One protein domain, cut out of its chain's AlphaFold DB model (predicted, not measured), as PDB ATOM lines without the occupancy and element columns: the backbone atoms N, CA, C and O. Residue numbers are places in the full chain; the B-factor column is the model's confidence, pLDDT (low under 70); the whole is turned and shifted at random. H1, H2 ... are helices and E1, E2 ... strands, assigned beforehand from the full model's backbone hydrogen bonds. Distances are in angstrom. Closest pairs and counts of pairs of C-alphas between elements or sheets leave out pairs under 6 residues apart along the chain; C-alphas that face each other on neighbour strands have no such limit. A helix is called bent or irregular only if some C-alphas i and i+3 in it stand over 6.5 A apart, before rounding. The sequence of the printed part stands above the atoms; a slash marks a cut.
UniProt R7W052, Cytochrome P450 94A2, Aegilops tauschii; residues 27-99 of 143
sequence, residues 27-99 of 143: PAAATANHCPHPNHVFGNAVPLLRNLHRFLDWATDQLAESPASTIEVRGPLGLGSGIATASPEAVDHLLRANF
ATOM      1  N   PRO A  27     -66.177 -38.706 -27.589       46.81
ATOM      2  CA  PRO A  27     -64.916 -38.775 -26.869       46.81
ATOM      3  C   PRO A  27     -63.907 -39.265 -27.888       46.81
ATOM      4  O   PRO A  27     -64.149 -40.308 -28.499       46.81
ATOM      5  N   ALA A  28     -62.901 -38.433 -28.189       52.16
ATOM      6  CA  ALA A  28     -61.910 -38.777 -29.188       52.16
ATOM      7  C   ALA A  28     -61.411 -40.146 -28.752       52.16
ATOM      8  O   ALA A  28     -60.861 -40.251 -27.651       52.16
ATOM      9  N   ALA A  29     -61.755 -41.189 -29.522       46.91
ATOM     10  CA  ALA A  29     -61.319 -42.547 -29.246       46.91
ATOM     11  C   ALA A  29     -59.838 -42.407 -28.953       46.91
ATOM     12  O   ALA A  29     -59.173 -41.791 -29.781       46.91
ATOM     13  N   ALA A  30     -59.396 -42.780 -27.747       49.34
ATOM     14  CA  ALA A  30     -58.088 -42.403 -27.233       49.34
ATOM     15  C   ALA A  30     -57.033 -42.807 -28.262       49.34
ATOM     16  O   ALA A  30     -56.641 -43.968 -28.349       49.34
ATOM     17  N   THR A  31     -56.656 -41.864 -29.121       52.72
ATOM     18  CA  THR A  31     -55.666 -42.101 -30.144       52.72
ATOM     19  C   THR A  31     -54.382 -42.210 -29.353       52.72
ATOM     20  O   THR A  31     -54.043 -41.309 -28.588       52.72
ATOM     21  N   ALA A  32     -53.673 -43.325 -29.497       63.09
ATOM     22  CA  ALA A  32     -52.380 -43.548 -28.852       63.09
ATOM     23  C   ALA A  32     -51.285 -42.576 -29.353       63.09
ATOM     24  O   ALA A  32     -50.104 -42.764 -29.074       63.09
ATOM     25  N   ASN A  33     -51.668 -41.553 -30.123       71.69
ATOM     26  CA  ASN A  33     -50.786 -40.567 -30.711       71.69
ATOM     27  C   ASN A  33     -50.294 -39.600 -29.637       71.69
ATOM     28  O   ASN A  33     -51.051 -39.155 -28.771       71.69
ATOM     29  N   HIS A  34     -49.019 -39.230 -29.732       82.25
ATOM     30  CA  HIS A  34     -48.430 -38.238 -28.849       82.25
ATOM     31  C   HIS A  34     -49.115 -36.878 -29.064       82.25
ATOM     32  O   HIS A  34     -49.013 -36.268 -30.127       82.25
ATOM     33  N   CYS A  35     -49.855 -36.415 -28.058       82.19
ATOM     34  CA  CYS A  35     -50.549 -35.131 -28.063       82.19
ATOM     35  C   CYS A  35     -50.028 -34.308 -26.883       82.19
ATOM     36  O   CYS A  35     -50.515 -34.480 -25.760       82.19
ATOM     37  N   PRO A  36     -49.041 -33.427 -27.090       77.00
ATOM     38  CA  PRO A  36     -48.523 -32.626 -25.998       77.00
ATOM     39  C   PRO A  36     -49.588 -31.618 -25.542       77.00
ATOM     40  O   PRO A  36     -50.274 -31.014 -26.362       77.00
ATOM     41  N   HIS A  37     -49.756 -31.447 -24.229       75.56
ATOM     42  CA  HIS A  37     -50.791 -30.602 -23.602       75.56
ATOM     43  C   HIS A  37     -52.252 -30.910 -24.019       75.56
ATOM     44  O   HIS A  37     -52.939 -30.034 -24.556       75.56
ATOM     45  N   PRO A  38     -52.785 -32.114 -23.736       69.12
ATOM     46  CA  PRO A  38     -54.154 -32.466 -24.095       69.12
ATOM     47  C   PRO A  38     -55.158 -31.775 -23.157       69.12
ATOM     48  O   PRO A  38     -55.542 -32.308 -22.120       69.12
ATOM     49  N   ASN A  39     -55.614 -30.572 -23.510       80.19
ATOM     50  CA  ASN A  39     -56.756 -29.947 -22.838       80.19
ATOM     51  C   ASN A  39     -58.060 -30.348 -23.545       80.19
ATOM     52  O   ASN A  39     -58.202 -30.156 -24.749       80.19
ATOM     53  N   HIS A  40     -59.043 -30.861 -22.803       74.50
ATOM     54  CA  HIS A  40     -60.313 -31.323 -23.381       74.50
ATOM     55  C   HIS A  40     -61.159 -30.190 -23.986       74.50
ATOM     56  O   HIS A  40     -61.915 -30.418 -24.926       74.50
ATOM     57  N   VAL A  41     -61.043 -28.972 -23.452       80.62
ATOM     58  CA  VAL A  41     -61.857 -27.817 -23.861       80.62
ATOM     59  C   VAL A  41     -61.109 -26.939 -24.852       80.62
ATOM     60  O   VAL A  41     -61.700 -26.484 -25.819       80.62
ATOM     61  N   PHE A  42     -59.818 -26.693 -24.645       84.25
ATOM     62  CA  PHE A  42     -59.052 -25.778 -25.499       84.25
ATOM     63  C   PHE A  42     -58.109 -26.479 -26.476       84.25
ATOM     64  O   PHE A  42     -57.495 -25.803 -27.301       84.25
ATOM     65  N   GLY A  43     -57.985 -27.807 -26.406       86.31
ATOM     66  CA  GLY A  43     -56.976 -28.536 -27.165       86.31
ATOM     67  C   GLY A  43     -55.592 -27.923 -26.946       86.31
ATOM     68  O   GLY A  43     -55.213 -27.576 -25.827       86.31
ATOM     69  N   ASN A  44     -54.885 -27.696 -28.045       90.62
ATOM     70  CA  ASN A  44     -53.568 -27.069 -28.083       90.62
ATOM     71  C   ASN A  44     -53.617 -25.536 -28.213       90.62
ATOM     72  O   ASN A  44     -52.572 -24.905 -28.354       90.62
ATOM     73  N   ALA A  45     -54.796 -24.904 -28.162       89.38
ATOM     74  CA  ALA A  45     -54.935 -23.478 -28.464       89.38
ATOM     75  C   ALA A  45     -54.184 -22.570 -27.476       89.38
ATOM     76  O   ALA A  45     -53.537 -21.614 -27.884       89.38
ATOM     77  N   VAL A  46     -54.230 -22.865 -26.173       91.19
ATOM     78  CA  VAL A  46     -53.563 -22.039 -25.151       91.19
ATOM     79  C   VAL A  46     -52.034 -22.031 -25.307       91.19
ATOM     80  O   VAL A  46     -51.466 -20.937 -25.374       91.19
ATOM     81  N   PRO A  47     -51.335 -23.186 -25.362       91.81
ATOM     82  CA  PRO A  47     -49.889 -23.188 -25.573       91.81
ATOM     83  C   PRO A  47     -49.500 -22.620 -26.942       91.81
ATOM     84  O   PRO A  47     -48.496 -21.914 -27.014       91.81
ATOM     85  N   LEU A  48     -50.321 -22.825 -27.982       91.38
ATOM     86  CA  LEU A  48     -50.126 -22.193 -29.286       91.38
ATOM     87  C   LEU A  48     -50.127 -20.663 -29.162       91.38
ATOM     88  O   LEU A  48     -49.145 -20.032 -29.532       91.38
ATOM     89  N   LEU A  49     -51.184 -20.072 -28.586       93.06
ATOM     90  CA  LEU A  49     -51.328 -18.617 -28.425       93.06
ATOM     91  C   LEU A  49     -50.169 -17.997 -27.636       93.06
ATOM     92  O   LEU A  49     -49.662 -16.943 -28.012       93.06
ATOM     93  N   ARG A  50     -49.720 -18.661 -26.564       94.31
ATOM     94  CA  ARG A  50     -48.586 -18.188 -25.751       94.31
ATOM     95  C   ARG A  50     -47.264 -18.192 -26.518       94.31
ATOM     96  O   ARG A  50     -46.441 -17.309 -26.298       94.31
ATOM     97  N   ASN A  51     -47.066 -19.159 -27.412       96.00
ATOM     98  CA  ASN A  51     -45.822 -19.331 -28.161       96.00
ATOM     99  C   ASN A  51     -45.897 -18.812 -29.606       96.00
ATOM    100  O   ASN A  51     -44.949 -19.019 -30.355       96.00
ATOM    101  N   LEU A  52     -46.961 -18.101 -30.007       94.94
ATOM    102  CA  LEU A  52     -47.116 -17.601 -31.385       94.94
ATOM    103  C   LEU A  52     -45.931 -16.755 -31.866       94.94
ATOM    104  O   LEU A  52     -45.554 -16.835 -33.030       94.94
ATOM    105  N   HIS A  53     -45.326 -15.974 -30.971       97.00
ATOM    106  CA  HIS A  53     -44.161 -15.137 -31.266       97.00
ATOM    107  C   HIS A  53     -42.902 -15.940 -31.647       97.00
ATOM    108  O   HIS A  53     -42.007 -15.395 -32.280       97.00
ATOM    109  N   ARG A  54     -42.843 -17.223 -31.272       96.62
ATOM    110  CA  ARG A  54     -41.751 -18.169 -31.553       96.62
ATOM    111  C   ARG A  54     -42.294 -19.494 -32.095       96.62
ATOM    112  O   ARG A  54     -41.828 -20.571 -31.739       96.62
ATOM    113  N   PHE A  55     -43.347 -19.414 -32.910       94.75
ATOM    114  CA  PHE A  55     -44.162 -20.571 -33.281       94.75
ATOM    115  C   PHE A  55     -43.346 -21.732 -33.863       94.75
ATOM    116  O   PHE A  55     -43.597 -22.875 -33.499       94.75
ATOM    117  N   LEU A  56     -42.384 -21.442 -34.744       94.75
ATOM    118  CA  LEU A  56     -41.575 -22.470 -35.403       94.75
ATOM    119  C   LEU A  56     -40.621 -23.167 -34.430       94.75
ATOM    120  O   LEU A  56     -40.551 -24.395 -34.447       94.75
ATOM    121  N   ASP A  57     -39.952 -22.411 -33.559       96.75
ATOM    122  CA  ASP A  57     -39.060 -22.971 -32.536       96.75
ATOM    123  C   ASP A  57     -39.861 -23.853 -31.579       96.75
ATOM    124  O   ASP A  57     -39.565 -25.032 -31.413       96.75
ATOM    125  N   TRP A  58     -40.977 -23.324 -31.066       95.25
ATOM    126  CA  TRP A  58     -41.870 -24.077 -30.193       95.25
ATOM    127  C   TRP A  58     -42.412 -25.337 -30.876       95.25
ATOM    128  O   TRP A  58     -42.384 -26.405 -30.285       95.25
ATOM    129  N   ALA A  59     -42.883 -25.261 -32.123       93.88
ATOM    130  CA  ALA A  59     -43.368 -26.442 -32.835       93.88
ATOM    131  C   ALA A  59     -42.265 -27.496 -33.027       93.88
ATOM    132  O   ALA A  59     -42.545 -28.693 -32.950       93.88
ATOM    133  N   THR A  60     -41.025 -27.056 -33.249       94.69
ATOM    134  CA  THR A  60     -39.858 -27.935 -33.383       94.69
ATOM    135  C   THR A  60     -39.534 -28.627 -32.065       94.69
ATOM    136  O   THR A  60     -39.361 -29.842 -32.073       94.69
ATOM    137  N   ASP A  61     -39.547 -27.902 -30.944       94.56
ATOM    138  CA  ASP A  61     -39.348 -28.476 -29.606       94.56
ATOM    139  C   ASP A  61     -40.376 -29.589 -29.335       94.56
ATOM    140  O   ASP A  61     -40.024 -30.712 -28.978       94.56
ATOM    141  N   GLN A  62     -41.656 -29.327 -29.628       93.38
ATOM    142  CA  GLN A  62     -42.743 -30.295 -29.428       93.38
ATOM    143  C   GLN A  62     -42.588 -31.546 -30.309       93.38
ATOM    144  O   GLN A  62     -42.990 -32.641 -29.918       93.38
ATOM    145  N   LEU A  63     -42.047 -31.394 -31.522       94.00
ATOM    146  CA  LEU A  63     -41.762 -32.512 -32.420       94.00
ATOM    147  C   LEU A  63     -40.521 -33.288 -31.974       94.00
ATOM    148  O   LEU A  63     -40.527 -34.511 -32.065       94.00
ATOM    149  N   ALA A  64     -39.488 -32.607 -31.477       93.06
ATOM    150  CA  ALA A  64     -38.259 -33.227 -30.989       93.06
ATOM    151  C   ALA A  64     -38.490 -34.060 -29.719       93.06
ATOM    152  O   ALA A  64     -37.866 -35.104 -29.541       93.06
ATOM    153  N   GLU A  65     -39.415 -33.633 -28.858       90.81
ATOM    154  CA  GLU A  65     -39.818 -34.374 -27.657       90.81
ATOM    155  C   GLU A  65     -40.664 -35.623 -27.967       90.81
ATOM    156  O   GLU A  65     -40.775 -36.536 -27.146       90.81
ATOM    157  N   SER A  66     -41.272 -35.688 -29.154       90.69
ATOM    158  CA  SER A  66     -42.130 -36.800 -29.552       90.69
ATOM    159  C   SER A  66     -41.310 -38.015 -30.019       90.69
ATOM    160  O   SER A  66     -40.539 -37.884 -30.969       90.69
ATOM    161  N   PRO A  67     -41.595 -39.243 -29.538       87.00
ATOM    162  CA  PRO A  67     -40.875 -40.457 -29.949       87.00
ATOM    163  C   PRO A  67     -40.854 -40.732 -31.463       87.00
ATOM    164  O   PRO A  67     -39.880 -41.263 -31.981       87.00
ATOM    165  N   ALA A  68     -41.932 -40.385 -32.176       88.69
ATOM    166  CA  ALA A  68     -42.066 -40.589 -33.624       88.69
ATOM    167  C   ALA A  68     -41.873 -39.298 -34.444       88.69
ATOM    168  O   ALA A  68     -42.299 -39.233 -35.602       88.69
ATOM    169  N   SER A  69     -41.353 -38.233 -33.823       93.25
ATOM    170  CA  SER A  69     -41.305 -36.882 -34.400       93.25
ATOM    171  C   SER A  69     -42.638 -36.451 -35.022       93.25
ATOM    172  O   SER A  69     -42.675 -35.833 -36.084       93.25
ATOM    173  N   THR A  70     -43.752 -36.870 -34.419       93.44
ATOM    174  CA  THR A  70     -45.101 -36.731 -34.964       93.44
ATOM    175  C   THR A  70     -46.063 -36.495 -33.819       93.44
ATOM    176  O   THR A  70     -46.175 -37.323 -32.917       93.44
ATOM    177  N   ILE A  71     -46.775 -35.378 -33.880       93.38
ATOM    178  CA  ILE A  71     -47.695 -34.951 -32.836       93.38
ATOM    179  C   ILE A  71     -49.095 -34.733 -33.390       93.38
ATOM    180  O   ILE A  71     -49.285 -34.250 -34.510       93.38
ATOM    181  N   GLU A  72     -50.089 -35.059 -32.575       91.81
ATOM    182  CA  GLU A  72     -51.471 -34.670 -32.821       91.81
ATOM    183  C   GLU A  72     -51.722 -33.276 -32.234       91.81
ATOM    184  O   GLU A  72     -51.358 -32.987 -31.094       91.81
ATOM    185  N   VAL A  73     -52.365 -32.410 -33.017       90.81
ATOM    186  CA  VAL A  73     -52.755 -31.057 -32.615       90.81
ATOM    187  C   VAL A  73     -54.272 -30.962 -32.648       90.81
ATOM    188  O   VAL A  73     -54.902 -31.158 -33.688       90.81
ATOM    189  N   ARG A  74     -54.876 -30.635 -31.510       90.25
ATOM    190  CA  ARG A  74     -56.325 -30.516 -31.344       90.25
ATOM    191  C   ARG A  74     -56.744 -29.057 -31.255       90.25
ATOM    192  O   ARG A  74     -56.143 -28.264 -30.530       90.25
ATOM    193  N   GLY A  75     -57.801 -28.708 -31.977       86.56
ATOM    194  CA  GLY A  75     -58.435 -27.401 -31.902       86.56
ATOM    195  C   GLY A  75     -59.305 -27.235 -30.649       86.56
ATOM    196  O   GLY A  75     -59.653 -28.216 -29.981       86.56
ATOM    197  N   PRO A  76     -59.686 -25.991 -30.321       86.62
ATOM    198  CA  PRO A  76     -60.564 -25.710 -29.195       86.62
ATOM    199  C   PRO A  76     -61.959 -26.298 -29.431       86.62
ATOM    200  O   PRO A  76     -62.463 -26.319 -30.549       86.62
ATOM    201  N   LEU A  77     -62.600 -26.759 -28.361       82.56
ATOM    202  CA  LEU A  77     -63.939 -27.350 -28.336       82.56
ATOM    203  C   LEU A  77     -64.088 -28.559 -29.276       82.56
ATOM    204  O   LEU A  77     -65.168 -28.801 -29.811       82.56
ATOM    205  N   GLY A  78     -62.991 -29.286 -29.522       76.19
ATOM    206  CA  GLY A  78     -62.940 -30.380 -30.498       76.19
ATOM    207  C   GLY A  78     -63.128 -29.924 -31.950       76.19
ATOM    208  O   GLY A  78     -63.390 -30.745 -32.828       76.19
ATOM    209  N   LEU A  79     -63.016 -28.620 -32.225       78.69
ATOM    210  CA  LEU A  79     -63.173 -28.061 -33.562       78.69
ATOM    211  C   LEU A  79     -61.866 -28.182 -34.339       78.69
ATOM    212  O   LEU A  79     -61.030 -27.281 -34.366       78.69
ATOM    213  N   GLY A  80     -61.744 -29.306 -35.035       79.94
ATOM    214  CA  GLY A  80     -60.612 -29.606 -35.894       79.94
ATOM    215  C   GLY A  80     -59.480 -30.306 -35.156       79.94
ATOM    216  O   GLY A  80     -59.225 -30.085 -33.975       79.94
ATOM    217  N   SER A  81     -58.794 -31.149 -35.904       86.94
ATOM    218  CA  SER A  81     -57.564 -31.809 -35.508       86.94
ATOM    219  C   SER A  81     -56.603 -31.769 -36.690       86.94
ATOM    220  O   SER A  81     -57.014 -31.609 -37.842       86.94
ATOM    221  N   GLY A  82     -55.320 -31.867 -36.388       89.62
ATOM    222  CA  GLY A  82     -54.251 -31.939 -37.362       89.62
ATOM    223  C   GLY A  82     -53.135 -32.831 -36.850       89.62
ATOM    224  O   GLY A  82     -53.065 -33.148 -35.662       89.62
ATOM    225  N   ILE A  83     -52.263 -33.226 -37.765       92.44
ATOM    226  CA  ILE A  83     -51.042 -33.960 -37.459       92.44
ATOM    227  C   ILE A  83     -49.891 -33.081 -37.926       92.44
ATOM    228  O   ILE A  83     -49.882 -32.633 -39.073       92.44
ATOM    229  N   ALA A  84     -48.943 -32.818 -37.036       93.19
ATOM    230  CA  ALA A  84     -47.667 -32.219 -37.391       93.19
ATOM    231  C   ALA A  84     -46.603 -33.313 -37.326       93.19
ATOM    232  O   ALA A  84     -46.594 -34.114 -36.394       93.19
ATOM    233  N   THR A  85     -45.728 -33.377 -38.326       95.00
ATOM    234  CA  THR A  85     -44.701 -34.415 -38.405       95.00
ATOM    235  C   THR A  85     -43.404 -33.859 -38.972       95.00
ATOM    236  O   THR A  85     -43.416 -33.045 -39.894       95.00
ATOM    237  N   ALA A  86     -42.298 -34.325 -38.405       94.88
ATOM    238  CA  ALA A  86     -40.940 -34.174 -38.905       94.88
ATOM    239  C   ALA A  86     -40.319 -35.541 -39.261       94.88
ATOM    240  O   ALA A  86     -39.118 -35.627 -39.507       94.88
ATOM    241  N   SER A  87     -41.120 -36.615 -39.301       95.06
ATOM    242  CA  SER A  87     -40.654 -37.928 -39.757       95.06
ATOM    243  C   SER A  87     -40.377 -37.897 -41.267       95.06
ATOM    244  O   SER A  87     -41.286 -37.558 -42.033       95.06
ATOM    245  N   PRO A  88     -39.171 -38.283 -41.731       95.12
ATOM    246  CA  PRO A  88     -38.837 -38.288 -43.156       95.12
ATOM    247  C   PRO A  88     -39.798 -39.132 -43.999       95.12
ATOM    248  O   PRO A  88     -40.179 -38.726 -45.094       95.12
ATOM    249  N   GLU A  89     -40.238 -40.277 -43.474       95.50
ATOM    250  CA  GLU A  89     -41.171 -41.178 -44.158       95.50
ATOM    251  C   GLU A  89     -42.557 -40.543 -44.313       95.50
ATOM    252  O   GLU A  89     -43.161 -40.592 -45.387       95.50
ATOM    253  N   ALA A  90     -43.052 -39.893 -43.255       94.38
ATOM    254  CA  ALA A  90     -44.337 -39.210 -43.290       94.38
ATOM    255  C   ALA A  90     -44.296 -37.992 -44.225       94.38
ATOM    256  O   ALA A  90     -45.237 -37.763 -44.985       94.38
ATOM    257  N   VAL A  91     -43.191 -37.241 -44.221       95.00
ATOM    258  CA  VAL A  91     -42.972 -36.107 -45.128       95.00
ATOM    259  C   VAL A  91     -42.932 -36.574 -46.583       95.00
ATOM    260  O   VAL A  91     -43.598 -35.975 -47.429       95.00
ATOM    261  N   ASP A  92     -42.217 -37.660 -46.884       96.19
ATOM    262  CA  ASP A  92     -42.173 -38.231 -48.234       96.19
ATOM    263  C   ASP A  92     -43.558 -38.696 -48.700       96.19
ATOM    264  O   ASP A  92     -43.985 -38.409 -49.824       96.19
ATOM    265  N   HIS A  93     -44.303 -39.344 -47.805       95.69
ATOM    266  CA  HIS A  93     -45.671 -39.761 -48.067       95.69
ATOM    267  C   HIS A  93     -46.583 -38.569 -48.396       95.69
ATOM    268  O   HIS A  93     -47.287 -38.589 -49.407       95.69
ATOM    269  N   LEU A  94     -46.553 -37.522 -47.569       93.44
ATOM    270  CA  LEU A  94     -47.403 -36.338 -47.706       93.44
ATOM    271  C   LEU A  94     -47.069 -35.521 -48.957       93.44
ATOM    272  O   LEU A  94     -47.971 -35.064 -49.659       93.44
ATOM    273  N   LEU A  95     -45.780 -35.311 -49.234       91.19
ATOM    274  CA  LEU A  95     -45.331 -34.331 -50.225       91.19
ATOM    275  C   LEU A  95     -44.990 -34.931 -51.590       91.19
ATOM    276  O   LEU A  95     -44.982 -34.192 -52.577       91.19
ATOM    277  N   ARG A  96     -44.716 -36.239 -51.669       91.31
ATOM    278  CA  ARG A  96     -44.314 -36.903 -52.917       91.31
ATOM    279  C   ARG A  96     -45.173 -38.117 -53.239       91.31
ATOM    280  O   ARG A  96     -45.829 -38.115 -54.278       91.31
ATOM    281  N   ALA A  97     -45.175 -39.140 -52.385       94.44
ATOM    282  CA  ALA A  97     -45.754 -40.439 -52.738       94.44
ATOM    283  C   ALA A  97     -47.287 -40.409 -52.836       94.44
ATOM    284  O   ALA A  97     -47.861 -41.102 -53.672       94.44
ATOM    285  N   ASN A  98     -47.948 -39.598 -52.007       93.31
ATOM    286  CA  ASN A  98     -49.405 -39.587 -51.880       93.31
ATOM    287  C   ASN A  98     -50.014 -38.174 -51.899       93.31
ATOM    288  O   ASN A  98     -51.143 -37.965 -51.455       93.31
ATOM    289  N   PHE A  99     -49.285 -37.199 -52.448       89.31
ATOM    290  CA  PHE A  99     -49.688 -35.788 -52.495       89.31
ATOM    291  C   PHE A  99     -51.122 -35.527 -53.013       89.31
ATOM    292  O   PHE A  99     -51.812 -34.701 -52.415       89.31
TER     293      PHE A  99
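AT A GLANCE: This is residues 27 to 99 of the 143 residues of the protein "Cytochrome P450 94A2" of Aegilops tauschii (UniProt R7W052). A two-stranded hairpin, E1 and E2, lies in the middle, and the bent helix H1 makes a V beside it, with the start of arm H1a near Arg 74 and the end of arm H1b near Thr 70. H2 follows E2 at its Thr 85 end and lies out to one side, apart from both arms of H1, and residues 27 to 44 form a long stretch with no named element. The 73 printed residues have two named helices and two named strands, in the order H1, E1, E2, H2; the sheet, E1 - E2, is antiparallel and the class is mixed, helices and strands. The whole is compact, with a radius of gyration of the C-alphas of 12.8 A and spans of 35 by 31 by 22 A.

IN THESE COORDINATES: H1, residues 45 to 64, begins at C-alpha 45 (-54.935, -23.478, -28.464); by its hydrogen bonds it was assigned as one helix, but it is bent, with C-alphas 53 and 56 8.8 A apart. Its arms are H1a, residues 45 to 53, 13.9 A, and H1b, residues 56 to 64, 12.1 A. H1a is irregular, with C-alphas 50 and 53 7.7 A apart. E1, residues 70 to 74, is 13.3 A long and E2, residues 81 to 85, 13.4 A. H2, residues 88 to 97, is 12.0 A long, only just irregular with C-alphas 94 and 97 6.7 A apart, and ends at C-alpha 97 (-45.754, -40.439, -52.738).

HOW THE PARTS SIT: H1a and H1b are close but not clearly touching, at a steep tilt of 54 degrees, opposite ways; their closest C-alphas, of Asn 51 and Trp 58, are 6.5 A apart. The closest C-alphas of H1b and E1, Leu 63 and Thr 70, are 6.0 A apart. In the hairpin, N 71 and O 84 are within hydrogen-bond range at 2.8 A. H1b and H2 are apart. Every O i to N i+4 pair is within range in H1b, 4 of 5 in H1a and 5 of 6 in H2.

THE WHOLE: The C-alphas farthest apart, of Val 41 and Ala 97, are 35.4 A apart. The printed part has no cut, and no link between named elements is long. Residues 27 to 32 and 38 have pLDDT under 70.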